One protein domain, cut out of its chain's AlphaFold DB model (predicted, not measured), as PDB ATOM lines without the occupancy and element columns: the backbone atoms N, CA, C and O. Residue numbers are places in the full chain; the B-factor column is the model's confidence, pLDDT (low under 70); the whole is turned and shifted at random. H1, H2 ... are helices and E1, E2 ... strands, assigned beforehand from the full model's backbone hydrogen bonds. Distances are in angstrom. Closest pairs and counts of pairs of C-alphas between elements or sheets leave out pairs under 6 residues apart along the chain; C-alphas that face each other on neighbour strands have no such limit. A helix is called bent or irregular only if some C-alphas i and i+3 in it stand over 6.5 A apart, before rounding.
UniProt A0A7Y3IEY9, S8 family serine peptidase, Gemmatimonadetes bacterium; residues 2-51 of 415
ATOM      1  N   GLU A   2      39.043  31.029 -45.161       94.19
ATOM      2  CA  GLU A   2      39.018  29.695 -44.504       94.19
ATOM      3  C   GLU A   2      37.702  29.430 -43.751       94.19
ATOM      4  O   GLU A   2      37.132  28.347 -43.878       94.19
ATOM      5  N   ALA A   3      37.195  30.424 -43.011       95.94
ATOM      6  CA  ALA A   3      35.925  30.317 -42.291       95.94
ATOM      7  C   ALA A   3      34.758  29.968 -43.232       95.94
ATOM      8  O   ALA A   3      34.059  28.988 -42.992       95.94
ATOM      9  N   ILE A   4      34.622  30.698 -44.345       97.69
ATOM     10  CA  ILE A   4      33.587  30.481 -45.372       97.69
ATOM     11  C   ILE A   4      33.636  29.041 -45.891       97.69
ATOM     12  O   ILE A   4      32.640  28.324 -45.838       97.69
ATOM     13  N   SER A   5      34.822  28.572 -46.302       97.81
ATOM     14  CA  SER A   5      34.993  27.213 -46.828       97.81
ATOM     15  C   SER A   5      34.600  26.137 -45.811       97.81
ATOM     16  O   SER A   5      33.977  25.141 -46.178       97.81
ATOM     17  N   ARG A   6      34.919  26.333 -44.525       98.00
ATOM     18  CA  ARG A   6      34.527  25.401 -43.459       98.00
ATOM     19  C   ARG A   6      33.021  25.388 -43.213       98.00
ATOM     20  O   ARG A   6      32.464  24.305 -43.041       98.00
ATOM     21  N   LEU A   7      32.379  26.555 -43.205       98.19
ATOM     22  CA  LEU A   7      30.929  26.678 -43.030       98.19
ATOM     23  C   LEU A   7      30.185  25.982 -44.177       98.19
ATOM     24  O   LEU A   7      29.362  25.099 -43.935       98.19
ATOM     25  N   GLN A   8      30.567  26.282 -45.419       98.25
ATOM     26  CA  GLN A   8      30.017  25.641 -46.615       98.25
ATOM     27  C   GLN A   8      30.251  24.125 -46.626       98.25
ATOM     28  O   GLN A   8      29.339  23.363 -46.947       98.25
ATOM     29  N   ALA A   9      31.443  23.662 -46.233       98.31
ATOM     30  CA  ALA A   9      31.746  22.234 -46.168       98.31
ATOM     31  C   ALA A   9      30.907  21.499 -45.110       98.31
ATOM     32  O   ALA A   9      30.441  20.392 -45.380       98.31
ATOM     33  N   SER A  10      30.692  22.098 -43.934       97.44
ATOM     34  CA  SER A  10      29.826  21.516 -42.896       97.44
ATOM     35  C   SER A  10      28.377  21.436 -43.377       97.44
ATOM     36  O   SER A  10      27.779  20.362 -43.325       97.44
ATOM     37  N   ALA A  11      27.854  22.514 -43.969       98.00
ATOM     38  CA  ALA A  11      26.513  22.530 -44.545       98.00
ATOM     39  C   ALA A  11      26.324  21.470 -45.642       98.00
ATOM     40  O   ALA A  11      25.365  20.696 -45.610       98.00
ATOM     41  N   ALA A  12      27.268  21.374 -46.578       98.19
ATOM     42  CA  ALA A  12      27.219  20.390 -47.658       98.19
ATOM     43  C   ALA A  12      27.271  18.939 -47.150       98.19
ATOM     44  O   ALA A  12      26.694  18.048 -47.775       98.19
ATOM     45  N   ALA A  13      27.957  18.694 -46.030       98.06
ATOM     46  CA  ALA A  13      28.069  17.368 -45.436       98.06
ATOM     47  C   ALA A  13      26.827  16.966 -44.623       98.06
ATOM     48  O   ALA A  13      26.434  15.800 -44.663       98.06
ATOM     49  N   GLU A  14      26.213  17.904 -43.899       97.75
ATOM     50  CA  GLU A  14      25.232  17.596 -42.845       97.75
ATOM     51  C   GLU A  14      23.773  17.859 -43.251       97.75
ATOM     52  O   GLU A  14      22.857  17.245 -42.708       97.75
ATOM     53  N   GLN A  15      23.518  18.719 -44.239       98.38
ATOM     54  CA  GLN A  15      22.151  19.028 -44.680       98.38
ATOM     55  C   GLN A  15      21.452  17.971 -45.561       98.38
ATOM     56  O   GLN A  15      20.217  17.943 -45.539       98.38
ATOM     57  N   PRO A  16      22.126  17.089 -46.335       98.31
ATOM     58  CA  PRO A  16      21.427  16.171 -47.244       98.31
ATOM     59  C   PRO A  16      20.334  15.279 -46.608       98.31
ATOM     60  O   PRO A  16      19.267  15.141 -47.221       98.31
ATOM     61  N   PRO A  17      20.510  14.704 -45.397       98.19
ATOM     62  CA  PRO A  17      19.445  13.950 -44.726       98.19
ATOM     63  C   PRO A  17      18.216  14.815 -44.412       98.19
ATOM     64  O   PRO A  17      17.082  14.396 -44.646       98.19
ATOM     65  N   ILE A  18      18.437  16.058 -43.977       98.12
ATOM     66  CA  ILE A  18      17.383  17.039 -43.677       98.12
ATOM     67  C   ILE A  18      16.618  17.401 -44.956       98.12
ATOM     68  O   ILE A  18      15.387  17.375 -44.986       98.12
ATOM     69  N   LEU A  19      17.341  17.678 -46.045       98.12
ATOM     70  CA  LEU A  19      16.755  18.021 -47.345       98.12
ATOM     71  C   LEU A  19      15.933  16.873 -47.943       98.12
ATOM     72  O   LEU A  19      14.946  17.123 -48.632       98.12
ATOM     73  N   THR A  20      16.303  15.625 -47.645       98.00
ATOM     74  CA  THR A  20      15.533  14.445 -48.060       98.00
ATOM     75  C   THR A  20      14.160  14.417 -47.387       98.00
ATOM     76  O   THR A  20      13.155  14.220 -48.066       98.00
ATOM     77  N   VAL A  21      14.091  14.677 -46.076       97.75
ATOM     78  CA  VAL A  21      12.813  14.759 -45.338       97.75
ATOM     79  C   VAL A  21      11.978  15.956 -45.798       97.75
ATOM     80  O   VAL A  21      10.759  15.871 -45.920       97.75
ATOM     81  N   LEU A  22      12.629  17.076 -46.113       97.69
ATOM     82  CA  LEU A  22      11.965  18.287 -46.594       97.69
ATOM     83  C   LEU A  22      11.500  18.209 -48.052       97.69
ATOM     84  O   LEU A  22      10.907  19.171 -48.546       97.69
ATOM     85  N   GLN A  23      11.734  17.101 -48.758       95.94
ATOM     86  CA  GLN A  23      11.356  16.973 -50.160       95.94
ATOM     87  C   GLN A  23       9.846  17.208 -50.350       95.94
ATOM     88  O   GLN A  23       9.002  16.492 -49.820       95.94
ATOM     89  N   GLY A  24       9.498  18.231 -51.140       91.81
ATOM     90  CA  GLY A  24       8.107  18.636 -51.383       91.81
ATOM     91  C   GLY A  24       7.533  19.628 -50.366       91.81
ATOM     92  O   GLY A  24       6.417  20.111 -50.565       91.81
ATOM     93  N   SER A  25       8.283  19.985 -49.321       94.25
ATOM     94  CA  SER A  25       7.910  21.078 -48.423       94.25
ATOM     95  C   SER A  25       8.047  22.437 -49.124       94.25
ATOM     96  O   SER A  25       8.972  22.646 -49.914       94.25
ATOM     97  N   PRO A  26       7.140  23.393 -48.869       90.75
ATOM     98  CA  PRO A  26       7.283  24.754 -49.371       90.75
ATOM     99  C   PRO A  26       8.434  25.515 -48.695       90.75
ATOM    100  O   PRO A  26       8.728  25.311 -47.519       90.75
ATOM    101  N   LEU A  27       9.018  26.465 -49.436       87.19
ATOM    102  CA  LEU A  27      10.033  27.414 -48.952       87.19
ATOM    103  C   LEU A  27      11.277  26.757 -48.331       87.19
ATOM    104  O   LEU A  27      11.825  27.276 -47.367       87.19
ATOM    105  N   VAL A  28      11.727  25.628 -48.881       94.00
ATOM    106  CA  VAL A  28      12.991  25.011 -48.463       94.00
ATOM    107  C   VAL A  28      14.159  25.898 -48.904       94.00
ATOM    108  O   VAL A  28      14.315  26.190 -50.097       94.00
ATOM    109  N   ARG A  29      14.953  26.348 -47.933       93.81
ATOM    110  CA  ARG A  29      16.107  27.238 -48.094       93.81
ATOM    111  C   ARG A  29      17.281  26.708 -47.265       93.81
ATOM    112  O   ARG A  29      17.265  26.858 -46.042       93.81
ATOM    113  N   PRO A  30      18.255  26.039 -47.903       96.69
ATOM    114  CA  PRO A  30      19.552  25.749 -47.297       96.69
ATOM    115  C   PRO A  30      20.258  27.052 -46.909       96.69
ATOM    116  O   PRO A  30      20.201  28.010 -47.670       96.69
ATOM    117  N   LEU A  31      20.903  27.073 -45.744       97.69
ATOM    118  CA  LEU A  31      21.696  28.190 -45.232       97.69
ATOM    119  C   LEU A  31      23.054  27.634 -44.810       97.69
ATOM    120  O   LEU A  31      23.155  26.890 -43.821       97.69
ATOM    121  N   TRP A  32      24.096  27.940 -45.574       98.12
ATOM    122  CA  TRP A  32      25.445  27.483 -45.270       98.12
ATOM    123  C   TRP A  32      26.043  28.217 -44.071       98.12
ATOM    124  O   TRP A  32      26.774  27.600 -43.292       98.12
ATOM    125  N   ILE A  33      25.692  29.487 -43.856       98.31
ATOM    126  CA  ILE A  33      26.298  30.317 -42.810       98.31
ATOM    127  C   ILE A  33      25.982  29.808 -41.412       98.31
ATOM    128  O   ILE A  33      26.795  29.958 -40.516       98.31
ATOM    129  N   ALA A  34      24.834  29.162 -41.211       97.00
ATOM    130  CA  ALA A  34      24.420  28.622 -39.915       97.00
ATOM    131  C   ALA A  34      24.366  27.089 -39.879       97.00
ATOM    132  O   ALA A  34      23.956  26.533 -38.860       97.00
ATOM    133  N   ASN A  35      24.729  26.417 -40.981       97.50
ATOM    134  CA  ASN A  35      24.416  25.008 -41.219       97.50
ATOM    135  C   ASN A  35      22.958  24.681 -40.827       97.50
ATOM    136  O   ASN A  35      22.669  23.844 -39.969       97.50
ATOM    137  N   ALA A  36      22.028  25.419 -41.425       97.12
ATOM    138  CA  ALA A  36      20.606  25.328 -41.134       97.12
ATOM    139  C   ALA A  36      19.804  25.170 -42.428       97.12
ATOM    140  O   ALA A  36      20.254  25.547 -43.504       97.12
ATOM    141  N   VAL A  37      18.585  24.645 -42.319       97.44
ATOM    142  CA  VAL A  37      17.622  24.641 -43.424       97.44
ATOM    143  C   VAL A  37      16.325  25.263 -42.925       97.44
ATOM    144  O   VAL A  37      15.732  24.778 -41.960       97.44
ATOM    145  N   SER A  38      15.884  26.337 -43.575       95.06
ATOM    146  CA  SER A  38      14.562  26.920 -43.350       95.06
ATOM    147  C   SER A  38      13.542  26.240 -44.257       95.06
ATOM    148  O   SER A  38      13.848  25.914 -45.402       95.06
ATOM    149  N   ALA A  39      12.341  25.978 -43.745       94.25
ATOM    150  CA  ALA A  39      11.248  25.389 -44.508       94.25
ATOM    151  C   ALA A  39       9.906  25.635 -43.821       94.25
ATOM    152  O   ALA A  39       9.821  25.773 -42.598       94.25
ATOM    153  N   ARG A  40       8.826  25.599 -44.603       91.56
ATOM    154  CA  ARG A  40       7.468  25.492 -44.068       91.56
ATOM    155  C   ARG A  40       7.041  24.028 -44.093       91.56
ATOM    156  O   ARG A  40       6.922  23.433 -45.156       91.56
ATOM    157  N   VAL A  41       6.759  23.477 -42.919       93.38
ATOM    158  CA  VAL A  41       6.503  22.043 -42.729       93.38
ATOM    159  C   VAL A  41       5.150  21.786 -42.065       93.38
ATOM    160  O   VAL A  41       4.597  22.666 -41.398       93.38
ATOM    161  N   THR A  42       4.601  20.583 -42.250       94.75
ATOM    162  CA  THR A  42       3.460  20.114 -41.449       94.75
ATOM    163  C   THR A  42       3.942  19.579 -40.099       94.75
ATOM    164  O   THR A  42       5.144  19.492 -39.842       94.75
ATOM    165  N   ARG A  43       3.009  19.212 -39.210       94.50
ATOM    166  CA  ARG A  43       3.372  18.573 -37.939       94.50
ATOM    167  C   ARG A  43       4.017  17.206 -38.166       94.50
ATOM    168  O   ARG A  43       4.976  16.884 -37.485       94.50
ATOM    169  N   GLU A  44       3.522  16.450 -39.135       95.94
ATOM    170  CA  GLU A  44       4.050  15.134 -39.495       95.94
ATOM    171  C   GLU A  44       5.494  15.244 -39.999       95.94
ATOM    172  O   GLU A  44       6.375  14.566 -39.482       95.94
ATOM    173  N   THR A  45       5.768  16.171 -40.925       96.81
ATOM    174  CA  THR A  45       7.140  16.431 -41.393       96.81
ATOM    175  C   THR A  45       8.044  16.926 -40.261       96.81
ATOM    176  O   THR A  45       9.218  16.575 -40.219       96.81
ATOM    177  N   LEU A  46       7.525  17.717 -39.314       96.12
ATOM    178  CA  LEU A  46       8.294  18.120 -38.134       96.12
ATOM    179  C   LEU A  46       8.669  16.919 -37.251       96.12
ATOM    180  O   LEU A  46       9.804  16.855 -36.787       96.12
ATOM    181  N   ASP A  47       7.749  15.978 -37.037       96.25
ATOM    182  CA  ASP A  47       8.012  14.759 -36.265       96.25
ATOM    183  C   ASP A  47       9.074  13.875 -36.951       96.25
ATOM    184  O   ASP A  47       9.914  13.278 -36.276       96.25
ATOM    185  N   GLU A  48       9.086  13.836 -38.287       97.31
ATOM    186  CA  GLU A  48      10.143  13.179 -39.069       97.31
ATOM    187  C   GLU A  48      11.489  13.904 -38.930       97.31
ATOM    188  O   GLU A  48      12.511  13.259 -38.698       97.31
ATOM    189  N   LEU A  49      11.501  15.240 -38.998       96.62
ATOM    190  CA  LEU A  49      12.718  16.046 -38.870       96.62
ATOM    191  C   LEU A  49      13.394  15.886 -37.511       96.62
ATOM    192  O   LEU A  49      14.608  15.735 -37.454       96.62
ATOM    193  N   VAL A  50      12.640  15.898 -36.410       96.06
ATOM    194  CA  VAL A  50      13.234  15.752 -35.067       96.06
ATOM    195  C   VAL A  50      13.805  14.353 -34.806       96.06
ATOM    196  O   VAL A  50      14.469  14.159 -33.789       96.06
ATOM    197  N   ALA A  51      13.540  13.389 -35.693       96.62
ATOM    198  CA  ALA A  51      14.120  12.051 -35.663       96.62
ATOM    199  C   ALA A  51      15.384  11.910 -36.535       96.62
ATOM    200  O   ALA A  51      16.017  10.857 -36.496       96.62
TER     201      ALA A  51
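This is residues 2 to 51 of the 415 residues of the protein "S8 family serine peptidase" of Gemmatimonadetes bacterium (UniProt A0A7Y3IEY9). One long helix, H1, with a kink near residue 15, runs most of the length of an elongated model, and a small hairpin of two short strands, E1 and E2, packs beside residues 7 to 19 of it. A short second helix, H2, touches the last residues of H1. The printed part has 50 residues with two named helices and two named strands, in the order H1, E1, E2, H2; the sheet has the order E1 - E2 and is antiparallel. The class is mostly helix. The whole is only just compact, close to loose, with a radius of gyration of the C-alphas of 11.6 A and spans of 38 by 20 by 13 A.

H1 holds residues 2 to 21 and is 30.2 A long from its first C-alpha, at (39.018, 29.695, -44.504), to its last, at (12.813, 14.759, -45.338). It is irregular: C-alphas 14 and 17 are 7.1 A apart, and there is a kink of 43 degrees near residue 15. E1 holds residues 29 to 31 and is 6.4 A long. E2 holds residues 36 to 38 and is 6.6 A long. H2 holds residues 43 to 49, is 9.7 A long, and ends with C-alpha 49 at (12.718, 16.046, -38.870).

E1 and E2 form a hairpin, antiparallel at 156 degrees between their directions. The C-alphas of Pro 30 and Val 37 face each other at 4.5 A. N 29 and O 38 are within hydrogen-bond range at 2.8 A, and so are N 36 and O 31 at 3.0 A. The closest C-alphas of H1 and E1 are those of Ala 11 and Leu 31, 7.5 A apart. The closest C-alphas of H1 and E2 are those of Gln 15 and Val 37, 7.3 A apart. H1 touches H2 with residues 18 to 21 alone, and the closest C-alphas are those of Val 21 and Leu 49, 6.6 A apart. H1 and H2 run opposite ways at a steep tilt of 52 degrees. E1 and H2 are apart. Every O i to N i+4 pair of H2 is within hydrogen-bond range, against 13 of 16 in H1.

The two C-alphas farthest apart are those of Glu 2 and Glu 44, 38.2 A. The C-alphas of the first and last printed residues, Glu 2 and Ala 51, are 31.8 A apart. The printed part has no cut. The link from H1 to E1, 7 residues, is short; the links from E1 to E2 and from E2 to H2, 4 residues each, are tight. The mean pLDDT of the printed part is 96.3, and no printed residue is under 70.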